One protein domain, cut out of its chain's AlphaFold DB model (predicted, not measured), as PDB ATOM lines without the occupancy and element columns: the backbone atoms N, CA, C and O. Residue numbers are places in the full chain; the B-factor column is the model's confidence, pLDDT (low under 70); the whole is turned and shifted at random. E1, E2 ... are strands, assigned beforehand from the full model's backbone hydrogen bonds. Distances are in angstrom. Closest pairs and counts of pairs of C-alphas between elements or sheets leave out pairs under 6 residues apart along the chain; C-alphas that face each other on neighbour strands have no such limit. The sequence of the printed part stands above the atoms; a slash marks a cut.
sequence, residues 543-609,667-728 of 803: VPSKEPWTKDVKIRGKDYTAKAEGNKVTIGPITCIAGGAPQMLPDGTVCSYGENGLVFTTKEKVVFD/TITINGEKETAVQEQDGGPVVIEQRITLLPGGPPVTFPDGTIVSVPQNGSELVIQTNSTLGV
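AT A GLANCE: This is residues 543 to 609 and 667 to 728 of the 803 residues of an uncharacterized protein of Cercospora beticola (UniProt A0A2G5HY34). A long two-stranded ribbon, E6 and E12, runs through the middle of a rod and joins two lobes. In one lobe the sheet E1 E2 E3 E4 is partly face to face with the E5 end of the ribbon's sheet; in the other, the curled sheet E7 E8 E9 E10 is partly face to face with its E11 end. The printed part has 129 residues, with no named helix and twelve named strands, E1 to E12 along the chain: all strand, in three antiparallel sheets of orders E1 E2 E3 E4, E5 E6 E12 E11 and E7 E8 E9 E10. It is only just loose, close to compact, with a radius of gyration of the C-alphas of 17.1 A, and spans 52 by 26 by 25 A.

IN THESE COORDINATES: Find C-alpha 549 at (-62.782, -40.224, 93.784), where E1 begins; it runs 18.2 A to residue 555. Next come E2, residues 558 to 564, E3, 568 to 571, E4, 574 to 577, and E5, 590 to 594. From C-alpha 597 at (-55.826, -46.494, 88.561), E6 runs 32.7 A to residue 607. After the cut look for E7, 667 to 670, E8, 673 to 679, E9, 686 to 688, E10, 692 to 694, and E11, 708 to 710. E12, residues 717 to 726, runs 28.9 A and ends at C-alpha 726, (-52.004, -42.244, 90.660).

HOW THE PARTS SIT: E1 to E4 form a meander, each strand the antiparallel neighbour of the one before; look at N 551 and O 562, 2.9 A, and N 569 and O 576, 2.9 A. The closest C-alphas of E4 and E5 are those of Cys 576 and Tyr 593, 5.7 A. In the twisted sheet E5 E6 E12 E11, N 592 and O 599 are 2.9 A apart, N 604 and O 720 2.8 A, and N 708 and O 721 2.8 A. E7 to E10 form a second meander, with N 668 and O 675 at 2.8 A, N 678 and O 687 at 2.8 A, and N 686 and O 694 at 3.0 A. The three sheets make a stack of sheets, face to face in turn, with best planes 28 and 19 degrees apart. The closest C-alphas of E10 and E11, Leu 694 and Ser 710, are 6.6 A apart; E1 and E8 are apart.

THE WHOLE: The C-alphas farthest apart, Pro 548 and Gln 681, are 52.7 A apart. Residues 610 to 666 are not printed, and C-alphas 609 and 667 are 12.0 A apart across the cut. The links E4 to E5 and E10 to E11 are long. The mean pLDDT of the printed part is 85.8; residues 543 to 545, 609 and 727 to 728 are under 70.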
ATOM      1  N   VAL A 543     -63.298 -52.150  86.516       53.41
ATOM      2  CA  VAL A 543     -63.759 -51.115  87.459       53.41
ATOM      3  C   VAL A 543     -62.696 -50.961  88.551       53.41
ATOM      4  O   VAL A 543     -62.589 -51.843  89.406       53.41
ATOM      5  N   PRO A 544     -61.897 -49.882  88.557       64.75
ATOM      6  CA  PRO A 544     -60.961 -49.618  89.646       64.75
ATOM      7  C   PRO A 544     -61.731 -49.447  90.962       64.75
ATOM      8  O   PRO A 544     -62.676 -48.666  91.054       64.75
ATOM      9  N   SER A 545     -61.352 -50.211  91.986       55.53
ATOM     10  CA  SER A 545     -62.235 -50.626  93.094       55.53
ATOM     11  C   SER A 545     -62.658 -49.541  94.102       55.53
ATOM     12  O   SER A 545     -63.186 -49.874  95.163       55.53
ATOM     13  N   LYS A 546     -62.423 -48.256  93.808       71.69
ATOM     14  CA  LYS A 546     -62.654 -47.119  94.719       71.69
ATOM     15  C   LYS A 546     -63.268 -45.873  94.053       71.69
ATOM     16  O   LYS A 546     -63.121 -44.777  94.583       71.69
ATOM     17  N   GLU A 547     -63.929 -45.996  92.899       85.19
ATOM     18  CA  GLU A 547     -64.769 -44.901  92.375       85.19
ATOM     19  C   GLU A 547     -66.025 -44.669  93.259       85.19
ATOM     20  O   GLU A 547     -66.593 -45.644  93.758       85.19
ATOM     21  N   PRO A 548     -66.514 -43.421  93.418       92.19
ATOM     22  CA  PRO A 548     -65.962 -42.185  92.870       92.19
ATOM     23  C   PRO A 548     -64.830 -41.600  93.729       92.19
ATOM     24  O   PRO A 548     -64.863 -41.667  94.957       92.19
ATOM     25  N   TRP A 549     -63.853 -40.951  93.089       92.69
ATOM     26  CA  TRP A 549     -62.782 -40.224  93.784       92.69
ATOM     27  C   TRP A 549     -62.424 -38.899  93.104       92.69
ATOM     28  O   TRP A 549     -62.713 -38.666  91.932       92.69
ATOM     29  N   THR A 550     -61.796 -37.994  93.855       94.31
ATOM     30  CA  THR A 550     -61.245 -36.724  93.359       94.31
ATOM     31  C   THR A 550     -59.884 -36.503  94.007       94.31
ATOM     32  O   THR A 550     -59.765 -36.644  95.222       94.31
ATOM     33  N   LYS A 551     -58.858 -36.192  93.210       92.25
ATOM     34  CA  LYS A 551     -57.486 -35.976  93.685       92.25
ATOM     35  C   LYS A 551     -56.790 -34.924  92.825       92.25
ATOM     36  O   LYS A 551     -56.826 -35.008  91.598       92.25
ATOM     37  N   ASP A 552     -56.166 -33.948  93.471       91.94
ATOM     38  CA  ASP A 552     -55.329 -32.963  92.791       91.94
ATOM     39  C   ASP A 552     -53.947 -33.561  92.501       91.94
ATOM     40  O   ASP A 552     -53.372 -34.276  93.327       91.94
ATOM     41  N   VAL A 553     -53.438 -33.306  91.297       87.75
ATOM     42  CA  VAL A 553     -52.172 -33.836  90.781       87.75
ATOM     43  C   VAL A 553     -51.382 -32.735  90.086       87.75
ATOM     44  O   VAL A 553     -51.938 -31.938  89.330       87.75
ATOM     45  N   LYS A 554     -50.066 -32.702  90.310       84.50
ATOM     46  CA  LYS A 554     -49.154 -31.774  89.637       84.50
ATOM     47  C   LYS A 554     -48.463 -32.484  88.479       84.50
ATOM     48  O   LYS A 554     -47.664 -33.386  88.705       84.50
ATOM     49  N   ILE A 555     -48.760 -32.072  87.249       83.69
ATOM     50  CA  ILE A 555     -48.186 -32.626  86.014       83.69
ATOM     51  C   ILE A 555     -47.372 -31.515  85.356       83.69
ATOM     52  O   ILE A 555     -47.909 -30.441  85.085       83.69
ATOM     53  N   ARG A 556     -46.064 -31.734  85.159       80.19
ATOM     54  CA  ARG A 556     -45.130 -30.738  84.584       80.19
ATOM     55  C   ARG A 556     -45.284 -29.330  85.197       80.19
ATOM     56  O   ARG A 556     -45.322 -28.318  84.503       80.19
ATOM     57  N   GLY A 557     -45.433 -29.273  86.523       80.94
ATOM     58  CA  GLY A 557     -45.590 -28.030  87.288       80.94
ATOM     59  C   GLY A 557     -46.991 -27.398  87.278       80.94
ATOM     60  O   GLY A 557     -47.231 -26.493  88.076       80.94
ATOM     61  N   LYS A 558     -47.928 -27.877  86.448       84.06
ATOM     62  CA  LYS A 558     -49.331 -27.431  86.428       84.06
ATOM     63  C   LYS A 558     -50.194 -28.301  87.337       84.06
ATOM     64  O   LYS A 558     -50.086 -29.524  87.317       84.06
ATOM     65  N   ASP A 559     -51.068 -27.660  88.100       88.50
ATOM     66  CA  ASP A 559     -52.048 -28.327  88.955       88.50
ATOM     67  C   ASP A 559     -53.298 -28.723  88.146       88.50
ATOM     68  O   ASP A 559     -53.903 -27.894  87.464       88.50
ATOM     69  N   TYR A 560     -53.685 -29.997  88.229       93.00
ATOM     70  CA  TYR A 560     -54.882 -30.571  87.616       93.00
ATOM     71  C   TYR A 560     -55.709 -31.304  88.677       93.00
ATOM     72  O   TYR A 560     -55.176 -32.114  89.428       93.00
ATOM     73  N   THR A 561     -57.027 -31.116  88.686       94.88
ATOM     74  CA  THR A 561     -57.936 -31.957  89.478       94.88
ATOM     75  C   THR A 561     -58.380 -33.153  88.639       94.88
ATOM     76  O   THR A 561     -59.074 -32.976  87.634       94.88
ATOM     77  N   ALA A 562     -58.010 -34.366  89.049       95.25
ATOM     78  CA  ALA A 562     -58.489 -35.609  88.456       95.25
ATOM     79  C   ALA A 562     -59.737 -36.106  89.208       95.25
ATOM     80  O   ALA A 562     -59.711 -36.230  90.435       95.25
ATOM     81  N   LYS A 563     -60.829 -36.398  88.490       96.12
ATOM     82  CA  LYS A 563     -62.083 -36.929  89.065       96.12
ATOM     83  C   LYS A 563     -62.502 -38.213  88.371       96.12
ATOM     84  O   LYS A 563     -62.699 -38.184  87.155       96.12
ATOM     85  N   ALA A 564     -62.673 -39.291  89.127       94.88
ATOM     86  CA  ALA A 564     -63.093 -40.588  88.616       94.88
ATOM     87  C   ALA A 564     -64.530 -40.926  89.010       94.88
ATOM     88  O   ALA A 564     -64.861 -40.882  90.195       94.88
ATOM     89  N   GLU A 565     -65.356 -41.285  88.027       95.12
ATOM     90  CA  GLU A 565     -66.730 -41.753  88.217       95.12
ATOM     91  C   GLU A 565     -67.232 -42.501  86.966       95.12
ATOM     92  O   GLU A 565     -67.226 -41.967  85.854       95.12
ATOM     93  N   GLY A 566     -67.713 -43.732  87.139       92.75
ATOM     94  CA  GLY A 566     -68.357 -44.512  86.084       92.75
ATOM     95  C   GLY A 566     -67.387 -45.056  85.032       92.75
ATOM     96  O   GLY A 566     -67.692 -44.985  83.836       92.75
ATOM     97  N   ASN A 567     -66.244 -45.599  85.462       92.69
ATOM     98  CA  ASN A 567     -65.135 -46.099  84.636       92.69
ATOM     99  C   ASN A 567     -64.463 -45.017  83.775       92.69
ATOM    100  O   ASN A 567     -63.976 -45.287  82.669       92.69
ATOM    101  N   LYS A 568     -64.460 -43.772  84.253       94.75
ATOM    102  CA  LYS A 568     -63.928 -42.603  83.545       94.75
ATOM    103  C   LYS A 568     -63.212 -41.692  84.521       94.75
ATOM    104  O   LYS A 568     -63.796 -41.332  85.537       94.75
ATOM    105  N   VAL A 569     -62.019 -41.227  84.156       96.31
ATOM    106  CA  VAL A 569     -61.342 -40.121  84.842       96.31
ATOM    107  C   VAL A 569     -61.361 -38.884  83.963       96.31
ATOM    108  O   VAL A 569     -60.911 -38.924  82.820       96.31
ATOM    109  N   THR A 570     -61.848 -37.776  84.508       95.75
ATOM    110  CA  THR A 570     -61.778 -36.445  83.892       95.75
ATOM    111  C   THR A 570     -60.607 -35.660  84.476       95.75
ATOM    112  O   THR A 570     -60.409 -35.659  85.691       95.75
ATOM    113  N   ILE A 571     -59.808 -35.029  83.611       94.94
ATOM    114  CA  ILE A 571     -58.591 -34.283  83.967       94.94
ATOM    115  C   ILE A 571     -58.529 -33.045  83.072       94.94
ATOM    116  O   ILE A 571     -58.157 -33.117  81.897       94.94
ATOM    117  N   GLY A 572     -58.961 -31.900  83.601       92.44
ATOM    118  CA  GLY A 572     -59.200 -30.716  82.773       92.44
ATOM    119  C   GLY A 572     -60.187 -31.035  81.630       92.44
ATOM    120  O   GLY A 572     -61.290 -31.494  81.918       92.44
ATOM    121  N   PRO A 573     -59.827 -30.819  80.347       89.88
ATOM    122  CA  PRO A 573     -60.700 -31.119  79.209       89.88
ATOM    123  C   PRO A 573     -60.674 -32.592  78.753       89.88
ATOM    124  O   PRO A 573     -61.452 -32.962  77.875       89.88
ATOM    125  N   ILE A 574     -59.778 -33.429  79.289       95.19
ATOM    126  CA  ILE A 574     -59.557 -34.807  78.822       95.19
ATOM    127  C   ILE A 574     -60.351 -35.809  79.668       95.19
ATOM    128  O   ILE A 574     -60.484 -35.642  80.878       95.19
ATOM    129  N   THR A 575     -60.863 -36.870  79.032       96.00
ATOM    130  CA  THR A 575     -61.526 -38.002  79.704       96.00
ATOM    131  C   THR A 575     -60.838 -39.320  79.347       96.00
ATOM    132  O   THR A 575     -60.973 -39.803  78.226       96.00
ATOM    133  N   CYS A 576     -60.126 -39.921  80.299       93.06
ATOM    134  CA  CYS A 576     -59.478 -41.228  80.163       93.06
ATOM    135  C   CYS A 576     -60.498 -42.323  80.575       93.06
ATOM    136  O   CYS A 576     -61.059 -42.252  81.668       93.06
ATOM    137  N   ILE A 577     -60.779 -43.319  79.724       93.75
ATOM    138  CA  ILE A 577     -61.772 -44.391  79.988       93.75
ATOM    139  C   ILE A 577     -61.052 -45.668  80.448       93.75
ATOM    140  O   ILE A 577     -59.999 -45.992  79.900       93.75
ATOM    141  N   ALA A 578     -61.611 -46.406  81.416       89.44
ATOM    142  CA  ALA A 578     -61.006 -47.635  81.936       89.44
ATOM    143  C   ALA A 578     -60.870 -48.702  80.833       89.44
ATOM    144  O   ALA A 578     -61.865 -49.102  80.225       89.44
ATOM    145  N   GLY A 579     -59.639 -49.139  80.553       82.88
ATOM    146  CA  GLY A 579     -59.329 -50.052  79.443       82.88
ATOM    147  C   GLY A 579     -59.493 -49.438  78.042       82.88
ATOM    148  O   GLY A 579     -59.457 -50.161  77.049       82.88
ATOM    149  N   GLY A 580     -59.703 -48.121  77.946       86.31
ATOM    150  CA  GLY A 580     -59.786 -47.384  76.687       86.31
ATOM    151  C   GLY A 580     -58.416 -46.977  76.136       86.31
ATOM    152  O   GLY A 580     -57.388 -47.102  76.800       86.31
ATOM    153  N   ALA A 581     -58.408 -46.442  74.912       83.25
ATOM    154  CA  ALA A 581     -57.194 -45.903  74.304       83.25
ATOM    155  C   ALA A 581     -56.629 -44.724  75.132       83.25
ATOM    156  O   ALA A 581     -57.415 -43.864  75.556       83.25
ATOM    157  N   PRO A 582     -55.298 -44.636  75.334       88.12
ATOM    158  CA  PRO A 582     -54.677 -43.512  76.028       88.12
ATOM    159  C   PRO A 582     -55.026 -42.165  75.382       88.12
ATOM    160  O   PRO A 582     -55.177 -42.074  74.163       88.12
ATOM    161  N   GLN A 583     -55.155 -41.117  76.195       94.31
ATOM    162  CA  GLN A 583     -55.489 -39.760  75.748       94.31
ATOM    163  C   GLN A 583     -54.323 -38.811  76.017       94.31
ATOM    164  O   GLN A 583     -53.561 -39.020  76.955       94.31
ATOM    165  N   MET A 584     -54.188 -37.749  75.225       88.62
ATOM    166  CA  MET A 584     -53.093 -36.785  75.358       88.62
ATOM    167  C   MET A 584     -53.586 -35.484  76.000       88.62
ATOM    168  O   MET A 584     -54.573 -34.896  75.556       88.62
ATOM    169  N   LEU A 585     -52.897 -35.037  77.045       89.56
ATOM    170  CA  LEU A 585     -53.065 -33.720  77.653       89.56
ATOM    171  C   LEU A 585     -52.419 -32.634  76.765       89.56
ATOM    172  O   LEU A 585     -51.515 -32.934  75.982       89.56
ATOM    173  N   PRO A 586     -52.827 -31.353  76.888       84.12
ATOM    174  CA  PRO A 586     -52.299 -30.260  76.056       84.12
ATOM    175  C   PRO A 586     -50.789 -29.976  76.180       84.12
ATOM    176  O   PRO A 586     -50.271 -29.140  75.448       84.12
ATOM    177  N   ASP A 587     -50.094 -30.611  77.124       80.69
ATOM    178  CA  ASP A 587     -48.648 -30.518  77.371       80.69
ATOM    179  C   ASP A 587     -47.855 -31.724  76.813       80.69
ATOM    180  O   ASP A 587     -46.664 -31.875  77.103       80.69
ATOM    181  N   GLY A 588     -48.518 -32.601  76.050       80.31
ATOM    182  CA  GLY A 588     -47.948 -33.830  75.492       80.31
ATOM    183  C   GLY A 588     -47.923 -35.023  76.454       80.31
ATOM    184  O   GLY A 588     -47.517 -36.111  76.044       80.31
ATOM    185  N   THR A 589     -48.367 -34.865  77.705       85.88
ATOM    186  CA  THR A 589     -48.478 -35.974  78.663       85.88
ATOM    187  C   THR A 589     -49.593 -36.929  78.238       85.88
ATOM    188  O   THR A 589     -50.710 -36.503  77.956       85.88
ATOM    189  N   VAL A 590     -49.335 -38.236  78.221       87.62
ATOM    190  CA  VAL A 590     -50.347 -39.251  77.895       87.62
ATOM    191  C   VAL A 590     -50.979 -39.780  79.186       87.62
ATOM    192  O   VAL A 590     -50.257 -40.261  80.053       87.62
ATOM    193  N   CYS A 591     -52.308 -39.732  79.327       90.06
ATOM    194  CA  CYS A 591     -53.035 -40.456  80.376       90.06
ATOM    195  C   CYS A 591     -53.574 -41.796  79.865       90.06
ATOM    196  O   CYS A 591     -54.042 -41.910  78.731       90.06
ATOM    197  N   SER A 592     -53.622 -42.793  80.741       93.19
ATOM    198  CA  SER A 592     -54.454 -43.988  80.570       93.19
ATOM    199  C   SER A 592     -55.119 -44.361  81.895       93.19
ATOM    200  O   SER A 592     -54.643 -43.979  82.964       93.19
ATOM    201  N   TYR A 593     -56.248 -45.068  81.832       92.94
ATOM    202  CA  TYR A 593     -56.980 -45.512  83.019       92.94
ATOM    203  C   TYR A 593     -57.178 -47.027  82.962       92.94
ATOM    204  O   TYR A 593     -57.656 -47.558  81.958       92.94
ATOM    205  N   GLY A 594     -56.786 -47.730  84.021       86.12
ATOM    206  CA  GLY A 594     -56.800 -49.193  84.091       86.12
ATOM    207  C   GLY A 594     -56.957 -49.695  85.524       86.12
ATOM    208  O   GLY A 594     -57.257 -48.920  86.428       86.12
ATOM    209  N   GLU A 595     -56.749 -50.996  85.745       80.06
ATOM    210  CA  GLU A 595     -56.965 -51.644  87.056       80.06
ATOM    211  C   GLU A 595     -56.125 -51.009  88.178       80.06
ATOM    212  O   GLU A 595     -56.609 -50.845  89.294       80.06
ATOM    213  N   ASN A 596     -54.916 -50.547  87.845       79.88
ATOM    214  CA  ASN A 596     -53.983 -49.880  88.761       79.88
ATOM    215  C   ASN A 596     -54.299 -48.388  88.999       79.88
ATOM    216  O   ASN A 596     -53.514 -47.678  89.625       79.88
ATOM    217  N   GLY A 597     -55.435 -47.897  88.497       88.81
ATOM    218  CA  GLY A 597     -55.826 -46.494  88.561       88.81
ATOM    219  C   GLY A 597     -55.389 -45.701  87.330       88.81
ATOM    220  O   GLY A 597     -55.396 -46.200  86.202       88.81
ATOM    221  N   LEU A 598     -55.088 -44.422  87.546       90.50
ATOM    222  CA  LEU A 598     -54.751 -43.467  86.494       90.50
ATOM    223  C   LEU A 598     -53.232 -43.393  86.316       90.50
ATOM    224  O   LEU A 598     -52.526 -43.055  87.258       90.50
ATOM    225  N   VAL A 599     -52.738 -43.661  85.109       88.12
ATOM    226  CA  VAL A 599     -51.306 -43.616  84.779       88.12
ATOM    227  C   VAL A 599     -51.033 -42.443  83.848       88.12
ATOM    228  O   VAL A 599     -51.713 -42.288  82.832       88.12
ATOM    229  N   PHE A 600     -50.017 -41.651  84.177       87.75
ATOM    230  CA  PHE A 600     -49.439 -40.630  83.312       87.75
ATOM    231  C   PHE A 600     -48.116 -41.124  82.738       87.75
ATOM    232  O   PHE A 600     -47.270 -41.617  83.479       87.75
ATOM    233  N   THR A 601     -47.917 -40.936  81.440       83.50
ATOM    234  CA  THR A 601     -46.646 -41.158  80.756       83.50
ATOM    235  C   THR A 601     -46.208 -39.847  80.120       83.50
ATOM    236  O   THR A 601     -46.828 -39.368  79.164       83.50
ATOM    237  N   THR A 602     -45.131 -39.264  80.633       82.12
ATOM    238  CA  THR A 602     -44.462 -38.113  80.021       82.12
ATOM    239  C   THR A 602     -43.306 -38.598  79.164       82.12
ATOM    240  O   THR A 602     -42.513 -39.423  79.604       82.12
ATOM    241  N   LYS A 603     -43.202 -38.072  77.940       81.56
ATOM    242  CA  LYS A 603     -42.004 -38.200  77.105       81.56
ATOM    243  C   LYS A 603     -41.308 -36.853  77.018       81.56
ATOM    244  O   LYS A 603     -41.950 -35.827  76.772       81.56
ATOM    245  N   GLU A 604     -40.008 -36.866  77.227       84.69
ATOM    246  CA  GLU A 604     -39.111 -35.735  77.075       84.69
ATOM    247  C   GLU A 604     -38.051 -36.099  76.039       84.69
ATOM    248  O   GLU A 604     -37.565 -37.230  75.997       84.69
ATOM    249  N   LYS A 605     -37.776 -35.150  75.147       85.69
ATOM    250  CA  LYS A 605     -36.757 -35.245  74.107       85.69
ATOM    251  C   LYS A 605     -35.719 -34.196  74.434       85.69
ATOM    252  O   LYS A 605     -36.057 -33.015  74.508       85.69
ATOM    253  N   VAL A 606     -34.494 -34.644  74.631       86.81
ATOM    254  CA  VAL A 606     -33.342 -33.798  74.901       86.81
ATOM    255  C   VAL A 606     -32.437 -33.901  73.680       86.81
ATOM    256  O   VAL A 606     -32.080 -35.004  73.279       86.81
ATOM    257  N   VAL A 607     -32.145 -32.773  73.042       88.94
ATOM    258  CA  VAL A 607     -31.355 -32.703  71.805       88.94
ATOM    259  C   VAL A 607     -29.959 -32.200  72.160       88.94
ATOM    260  O   VAL A 607     -29.834 -31.330  73.021       88.94
ATOM    261  N   PHE A 608     -28.934 -32.766  71.529       85.38
ATOM    262  CA  PHE A 608     -27.555 -32.284  71.618       85.38
ATOM    263  C   PHE A 608     -27.365 -31.134  70.601       85.38
ATOM    264  O   PHE A 608     -27.890 -31.211  69.487       85.38
ATOM    265  N   ASP A 609     -26.768 -30.010  71.017       67.00
ATOM    266  CA  ASP A 609     -27.141 -28.667  70.509       67.00
ATOM    267  C   ASP A 609     -26.266 -28.132  69.352       67.00
ATOM    268  O   ASP A 609     -26.387 -26.968  68.973       67.00
ATOM    269  N   THR A 667     -27.704 -31.762  80.639       89.94
ATOM    270  CA  THR A 667     -28.218 -32.071  81.978       89.94
ATOM    271  C   THR A 667     -29.648 -32.586  81.888       89.94
ATOM    272  O   THR A 667     -30.520 -31.915  81.338       89.94
ATOM    273  N   ILE A 668     -29.898 -33.746  82.484       90.31
ATOM    274  CA  ILE A 668     -31.205 -34.404  82.538       90.31
ATOM    275  C   ILE A 668     -31.649 -34.583  83.994       90.31
ATOM    276  O   ILE A 668     -30.948 -34.174  84.920       90.31
ATOM    277  N   THR A 669     -32.840 -35.131  84.236       82.62
ATOM    278  CA  THR A 669     -33.321 -35.403  85.600       82.62
ATOM    279  C   THR A 669     -33.875 -36.818  85.703       82.62
ATOM    280  O   THR A 669     -34.791 -37.172  84.962       82.62
ATOM    281  N   ILE A 670     -33.312 -37.614  86.613       81.88
ATOM    282  CA  ILE A 670     -33.646 -39.027  86.865       81.88
ATOM    283  C   ILE A 670     -33.788 -39.193  88.383       81.88
ATOM    284  O   ILE A 670     -33.027 -38.584  89.126       81.88
ATOM    285  N   ASN A 671     -34.800 -39.917  88.879       79.19
ATOM    286  CA  ASN A 671     -35.141 -39.995  90.314       79.19
ATOM    287  C   ASN A 671     -35.383 -38.632  91.024       79.19
ATOM    288  O   ASN A 671     -35.540 -38.586  92.243       79.19
ATOM    289  N   GLY A 672     -35.433 -37.513  90.289       75.94
ATOM    290  CA  GLY A 672     -35.448 -36.150  90.842       75.94
ATOM    291  C   GLY A 672     -34.062 -35.519  91.053       75.94
ATOM    292  O   GLY A 672     -33.990 -34.341  91.406       75.94
ATOM    293  N   GLU A 673     -32.981 -36.253  90.789       78.25
ATOM    294  CA  GLU A 673     -31.596 -35.770  90.804       78.25
ATOM    295  C   GLU A 673     -31.152 -35.339  89.395       78.25
ATOM    296  O   GLU A 673     -31.738 -35.748  88.390       78.25
ATOM    297  N   LYS A 674     -30.168 -34.435  89.309       87.69
ATOM    298  CA  LYS A 674     -29.694 -33.870  88.035       87.69
ATOM    299  C   LYS A 674     -28.474 -34.624  87.525       87.69
ATOM    300  O   LYS A 674     -27.383 -34.423  88.048       87.69
ATOM    301  N   GLU A 675     -28.660 -35.368  86.445       92.00
ATOM    302  CA  GLU A 675     -27.608 -36.176  85.828       92.00
ATOM    303  C   GLU A 675     -26.991 -35.476  84.620       92.00
ATOM    304  O   GLU A 675     -27.651 -34.685  83.941       92.00
ATOM    305  N   THR A 676     -25.735 -35.798  84.312       94.19
ATOM    306  CA  THR A 676     -25.075 -35.349  83.075       94.19
ATOM    307  C   THR A 676     -24.977 -36.507  82.091       94.19
ATOM    308  O   THR A 676     -24.393 -37.546  82.407       94.19
ATOM    309  N   ALA A 677     -25.542 -36.310  80.902       93.94
ATOM    310  CA  ALA A 677     -25.391 -37.183  79.748       93.94
ATOM    311  C   ALA A 677     -24.381 -36.563  78.771       93.94
ATOM    312  O   ALA A 677     -24.488 -35.381  78.442       93.94
ATOM    313  N   VAL A 678     -23.412 -37.356  78.319       94.75
ATOM    314  CA  VAL A 678     -22.325 -36.940  77.420       94.75
ATOM    315  C   VAL A 678     -22.361 -37.783  76.151       94.75
ATOM    316  O   VAL A 678     -22.445 -39.008  76.235       94.75
ATOM    317  N   GLN A 679     -22.275 -37.147  74.987       95.25
ATOM    318  CA  GLN A 679     -22.069 -37.789  73.691       95.25
ATOM    319  C   GLN A 679     -20.686 -37.374  73.167       95.25
ATOM    320  O   GLN A 679     -20.469 -36.224  72.808       95.25
ATOM    321  N   GLU A 680     -19.727 -38.304  73.144       89.56
ATOM    322  CA  GLU A 680     -18.336 -38.008  72.736       89.56
ATOM    323  C   GLU A 680     -18.157 -37.835  71.215       89.56
ATOM    324  O   GLU A 680     -17.106 -37.392  70.755       89.56
ATOM    325  N   GLN A 681     -19.165 -38.213  70.429       89.44
ATOM    326  CA  GLN A 681     -19.192 -38.081  68.975       89.44
ATOM    327  C   GLN A 681     -20.647 -38.002  68.502       89.44
ATOM    328  O   GLN A 681     -21.448 -38.840  68.919       89.44
ATOM    329  N   ASP A 682     -20.965 -37.078  67.591       87.19
ATOM    330  CA  ASP A 682     -22.284 -36.921  66.964       87.19
ATOM    331  C   ASP A 682     -22.894 -38.266  66.558       87.19
ATOM    332  O   ASP A 682     -22.332 -39.023  65.758       87.19
ATOM    333  N   GLY A 683     -24.076 -38.564  67.094       85.31
ATOM    334  CA  GLY A 683     -24.787 -39.798  66.774       85.31
ATOM    335  C   GLY A 683     -24.140 -41.077  67.328       85.31
ATOM    336  O   GLY A 683     -24.557 -42.172  66.950       85.31
ATOM    337  N   GLY A 684     -23.134 -40.957  68.196       87.75
ATOM    338  CA  GLY A 684     -22.451 -42.042  68.901       87.75
ATOM    339  C   GLY A 684     -23.089 -42.407  70.251       87.75
ATOM    340  O   GLY A 684     -24.186 -41.940  70.578       87.75
ATOM    341  N   PRO A 685     -22.431 -43.266  71.053       92.31
ATOM    342  CA  PRO A 685     -22.913 -43.654  72.377       92.31
ATOM    343  C   PRO A 685     -23.122 -42.452  73.305       92.31
ATOM    344  O   PRO A 685     -22.292 -41.546  73.349       92.31
ATOM    345  N   VAL A 686     -24.209 -42.479  74.078       94.75
ATOM    346  CA  VAL A 686     -24.471 -41.495  75.139       94.75
ATOM    347  C   VAL A 686     -24.142 -42.124  76.485       94.75
ATOM    348  O   VAL A 686     -24.689 -43.171  76.828       94.75
ATOM    349  N   VAL A 687     -23.278 -41.480  77.260       93.75
ATOM    350  CA  VAL A 687     -22.844 -41.934  78.581       93.75
ATOM    351  C   VAL A 687     -23.469 -41.053  79.661       93.75
ATOM    352  O   VAL A 687     -23.251 -39.845  79.683       93.75
ATOM    353  N   ILE A 688     -24.233 -41.651  80.573       93.81
ATOM    354  CA  ILE A 688     -24.829 -40.979  81.737       93.81
ATOM    355  C   ILE A 688     -23.970 -41.300  82.966       93.81
ATOM    356  O   ILE A 688     -23.708 -42.474  83.245       93.81
ATOM    357  N   GLU A 689     -23.500 -40.267  83.673       86.88
ATOM    358  CA  GLU A 689     -22.676 -40.371  84.899       86.88
ATOM    359  C   GLU A 689     -21.391 -41.234  84.801       86.88
ATOM    360  O   GLU A 689     -20.846 -41.654  85.817       86.88
ATOM    361  N   GLN A 690     -20.883 -41.545  83.602       79.75
ATOM    362  CA  GLN A 690     -19.828 -42.568  83.406       79.75
ATOM    363  C   GLN A 690     -20.244 -43.990  83.859       79.75
ATOM    364  O   GLN A 690     -19.403 -44.879  83.978       79.75
ATOM    365  N   ARG A 691     -21.542 -44.221  84.108       76.31
ATOM    366  CA  ARG A 691     -22.103 -45.472  84.654       76.31
ATOM    367  C   ARG A 691     -22.965 -46.238  83.657       76.31
ATOM    368  O   ARG A 691     -22.989 -47.464  83.696       76.31
ATOM    369  N   ILE A 692     -23.695 -45.532  82.793       89.56
ATOM    370  CA  ILE A 692     -24.658 -46.124  81.858       89.56
ATOM    371  C   ILE A 692     -24.333 -45.648  80.446       89.56
ATOM    372  O   ILE A 692     -24.444 -44.459  80.159       89.56
ATOM    373  N   THR A 693     -23.985 -46.583  79.562       94.50
ATOM    374  CA  THR A 693     -23.740 -46.313  78.139       94.50
ATOM    375  C   THR A 693     -24.937 -46.762  77.311       94.50
ATOM    376  O   THR A 693     -25.275 -47.945  77.276       94.50
ATOM    377  N   LEU A 694     -25.571 -45.819  76.621       91.62
ATOM    378  CA  LEU A 694     -26.702 -46.045  75.730       91.62
ATOM    379  C   LEU A 694     -26.221 -46.020  74.280       91.62
ATOM    380  O   LEU A 694     -25.711 -45.009  73.796       91.62
ATOM    381  N   LEU A 695     -26.400 -47.135  73.574       91.88
ATOM    382  CA  LEU A 695     -26.080 -47.233  72.150       91.88
ATOM    383  C   LEU A 695     -27.251 -46.702  71.298       91.88
ATOM    384  O   LEU A 695     -28.399 -47.049  71.586       91.88
ATOM    385  N   PRO A 696     -26.995 -45.928  70.227       91.69
ATOM    386  CA  PRO A 696     -28.014 -45.512  69.264       91.69
ATOM    387  C   PRO A 696     -28.793 -46.697  68.683       91.69
ATOM    388  O   PRO A 696     -28.226 -47.598  68.065       91.69
ATOM    389  N   GLY A 697     -30.111 -46.711  68.887       78.25
ATOM    390  CA  GLY A 697     -30.986 -47.816  68.476       78.25
ATOM    391  C   GLY A 697     -30.881 -49.076  69.347       78.25
ATOM    392  O   GLY A 697     -31.491 -50.092  69.015       78.25
ATOM    393  N   GLY A 698     -30.126 -49.021  70.447       75.56
ATOM    394  CA  GLY A 698     -30.039 -50.078  71.449       75.56
ATOM    395  C   GLY A 698     -31.310 -50.213  72.303       75.56
ATOM    396  O   GLY A 698     -32.231 -49.395  72.208       75.56
ATOM    397  N   PRO A 699     -31.387 -51.254  73.152       72.81
ATOM    398  CA  PRO A 699     -32.503 -51.426  74.073       72.81
ATOM    399  C   PRO A 699     -32.565 -50.266  75.089       72.81
ATOM    400  O   PRO A 699     -31.522 -49.769  75.515       72.81
ATOM    401  N   PRO A 700     -33.769 -49.836  75.502       84.62
ATOM    402  CA  PRO A 700     -33.929 -48.820  76.537       84.62
ATOM    403  C   PRO A 700     -33.453 -49.325  77.907       84.62
ATOM    404  O   PRO A 700     -33.594 -50.509  78.220       84.62
ATOM    405  N   VAL A 701     -32.974 -48.411  78.753       83.81
ATOM    406  CA  VAL A 701     -32.611 -48.679  80.154       83.81
ATOM    407  C   VAL A 701     -33.707 -48.153  81.076       83.81
ATOM    408  O   VAL A 701     -34.149 -47.016  80.925       83.81
ATOM    409  N   THR A 702     -34.135 -48.973  82.038       84.88
ATOM    410  CA  THR A 702     -35.154 -48.616  83.038       84.88
ATOM    411  C   THR A 702     -34.505 -48.426  84.406       84.88
ATOM    412  O   THR A 702     -33.800 -49.312  84.885       84.88
ATOM    413  N   PHE A 703     -34.771 -47.288  85.041       81.56
ATOM    414  CA  PHE A 703     -34.302 -46.920  86.376       81.56
ATOM    415  C   PHE A 703     -35.283 -47.384  87.474       81.56
ATOM    416  O   PHE A 703     -36.437 -47.702  87.168       81.56
ATOM    417  N   PRO A 704     -34.863 -47.434  88.757       76.06
ATOM    418  CA  PRO A 704     -35.704 -47.916  89.860       76.06
ATOM    419  C   PRO A 704     -37.009 -47.132  90.090       76.06
ATOM    420  O   PRO A 704     -37.977 -47.705  90.584       76.06
ATOM    421  N   ASP A 705     -37.068 -45.854  89.706       77.19
ATOM    422  CA  ASP A 705     -38.287 -45.024  89.727       77.19
ATOM    423  C   ASP A 705     -39.273 -45.330  88.577       77.19
ATOM    424  O   ASP A 705     -40.368 -44.765  88.523       77.19
ATOM    425  N   GLY A 706     -38.910 -46.222  87.650       74.44
ATOM    426  CA  GLY A 706     -39.677 -46.522  86.442       74.44
ATOM    427  C   GLY A 706     -39.447 -45.541  85.288       74.44
ATOM    428  O   GLY A 706     -40.168 -45.615  84.286       74.44
ATOM    429  N   THR A 707     -38.463 -44.642  85.395       82.75
ATOM    430  CA  THR A 707     -37.970 -43.822  84.282       82.75
ATOM    431  C   THR A 707     -37.266 -44.712  83.267       82.75
ATOM    432  O   THR A 707     -36.407 -45.515  83.612       82.75
ATOM    433  N   ILE A 708     -37.616 -44.566  81.993       82.88
ATOM    434  CA  ILE A 708     -37.035 -45.308  80.875       82.88
ATOM    435  C   ILE A 708     -36.256 -44.321  80.008       82.88
ATOM    436  O   ILE A 708     -36.834 -43.341  79.543       82.88
ATOM    437  N   VAL A 709     -34.975 -44.576  79.759       90.56
ATOM    438  CA  VAL A 709     -34.114 -43.723  78.927       90.56
ATOM    439  C   VAL A 709     -33.611 -44.506  77.717       90.56
ATOM    440  O   VAL A 709     -33.224 -45.671  77.829       90.56
ATOM    441  N   SER A 710     -33.628 -43.882  76.540       93.31
ATOM    442  CA  SER A 710     -33.147 -44.485  75.297       93.31
ATOM    443  C   SER A 710     -32.568 -43.465  74.324       93.31
ATOM    444  O   SER A 710     -32.891 -42.280  74.365       93.31
ATOM    445  N   VAL A 711     -31.722 -43.955  73.417       91.50
ATOM    446  CA  VAL A 711     -31.154 -43.189  72.304       91.50
ATOM    447  C   VAL A 711     -31.674 -43.820  71.004       91.50
ATOM    448  O   VAL A 711     -31.463 -45.019  70.794       91.50
ATOM    449  N   PRO A 712     -32.385 -43.088  70.126       84.31
ATOM    450  CA  PRO A 712     -32.856 -43.625  68.856       84.31
ATOM    451  C   PRO A 712     -31.693 -43.863  67.882       84.31
ATOM    452  O   PRO A 712     -30.562 -43.449  68.109       84.31
ATOM    453  N   GLN A 713     -31.965 -44.560  66.777       86.19
ATOM    454  CA  GLN A 713     -30.935 -45.052  65.850       86.19
ATOM    455  C   GLN A 713     -30.088 -43.951  65.180       86.19
ATOM    456  O   GLN A 713     -28.987 -44.226  64.718       86.19
ATOM    457  N   ASN A 714     -30.583 -42.714  65.123       84.56
ATOM    458  CA  ASN A 714     -29.843 -41.552  64.623       84.56
ATOM    459  C   ASN A 714     -28.915 -40.912  65.673       84.56
ATOM    460  O   ASN A 714     -28.180 -39.994  65.329       84.56
ATOM    461  N   GLY A 715     -28.994 -41.329  66.940       85.38
ATOM    462  CA  GLY A 715     -28.146 -40.870  68.040       85.38
ATOM    463  C   GLY A 715     -28.283 -39.395  68.451       85.38
ATOM    464  O   GLY A 715     -27.673 -39.001  69.435       85.38
ATOM    465  N   SER A 716     -29.089 -38.591  67.752       88.06
ATOM    466  CA  SER A 716     -29.134 -37.124  67.904       88.06
ATOM    467  C   SER A 716     -30.035 -36.606  69.034       88.06
ATOM    468  O   SER A 716     -30.211 -35.400  69.181       88.06
ATOM    469  N   GLU A 717     -30.706 -37.492  69.767       90.56
ATOM    470  CA  GLU A 717     -31.574 -37.120  70.882       90.56
ATOM    471  C   GLU A 717     -31.558 -38.198  71.967       90.56
ATOM    472  O   GLU A 717     -31.463 -39.392  71.682       90.56
ATOM    473  N   LEU A 718     -31.708 -37.780  73.218       89.94
ATOM    474  CA  LEU A 718     -32.002 -38.657  74.339       89.94
ATOM    475  C   LEU A 718     -33.506 -38.598  74.624       89.94
ATOM    476  O   LEU A 718     -34.080 -37.522  74.813       89.94
ATOM    477  N   VAL A 719     -34.155 -39.759  74.652       89.06
ATOM    478  CA  VAL A 719     -35.586 -39.894  74.935       89.06
ATOM    479  C   VAL A 719     -35.761 -40.412  76.354       89.06
ATOM    480  O   VAL A 719     -35.386 -41.541  76.663       89.06
ATOM    481  N   ILE A 720     -36.371 -39.594  77.207       87.50
ATOM    482  CA  ILE A 720     -36.694 -39.929  78.596       87.50
ATOM    483  C   ILE A 720     -38.207 -40.128  78.688       87.50
ATOM    484  O   ILE A 720     -38.990 -39.254  78.311       87.50
ATOM    485  N   GLN A 721     -38.640 -41.284  79.178       86.75
ATOM    486  CA  GLN A 721     -40.039 -41.622  79.402       86.75
ATOM    487  C   GLN A 721     -40.262 -41.938  80.882       86.75
ATOM    488  O   GLN A 721     -39.860 -42.993  81.361       86.75
ATOM    489  N   THR A 722     -40.960 -41.057  81.593       83.38
ATOM    490  CA  THR A 722     -41.335 -41.262  82.998       83.38
ATOM    491  C   THR A 722     -42.790 -41.723  83.090       83.38
ATOM    492  O   THR A 722     -43.659 -41.214  82.373       83.38
ATOM    493  N   ASN A 723     -43.067 -42.695  83.963       79.69
ATOM    494  CA  ASN A 723     -44.421 -43.175  84.243       79.69
ATOM    495  C   ASN A 723     -44.800 -42.837  85.691       79.69
ATOM    496  O   ASN A 723     -44.114 -43.242  86.622       79.69
ATOM    497  N   SER A 724     -45.912 -42.135  85.901       76.38
ATOM    498  CA  SER A 724     -46.431 -41.812  87.235       76.38
ATOM    499  C   SER A 724     -47.833 -42.385  87.410       76.38
ATOM    500  O   SER A 724     -48.774 -41.972  86.733       76.38
ATOM    501  N   THR A 725     -47.985 -43.327  88.340       75.50
ATOM    502  CA  THR A 725     -49.273 -43.970  88.634       75.50
ATOM    503  C   THR A 725     -49.942 -43.301  89.827       75.50
ATOM    504  O   THR A 725     -49.449 -43.361  90.953       75.50
ATOM    505  N   LEU A 726     -51.114 -42.712  89.607       73.50
ATOM    506  CA  LEU A 726     -52.004 -42.244  90.660       73.50
ATOM    507  C   LEU A 726     -52.787 -43.435  91.237       73.50
ATOM    508  O   LEU A 726     -53.974 -43.631  90.965       73.50
ATOM    509  N   GLY A 727     -52.063 -44.252  92.002       50.75
ATOM    510  CA  GLY A 727     -52.558 -45.453  92.663       50.75
ATOM    511  C   GLY A 727     -53.173 -45.196  94.041       50.75
ATOM    512  O   GLY A 727     -53.104 -44.103  94.611       50.75
ATOM    513  N   VAL A 728     -53.795 -46.247  94.567       45.28
ATOM    514  CA  VAL A 728     -54.455 -46.299  95.877       45.28
ATOM    515  C   VAL A 728     -53.428 -46.619  96.969       45.28
ATOM    516  O   VAL A 728     -52.733 -47.624  96.859       45.28
TER     517      VAL A 728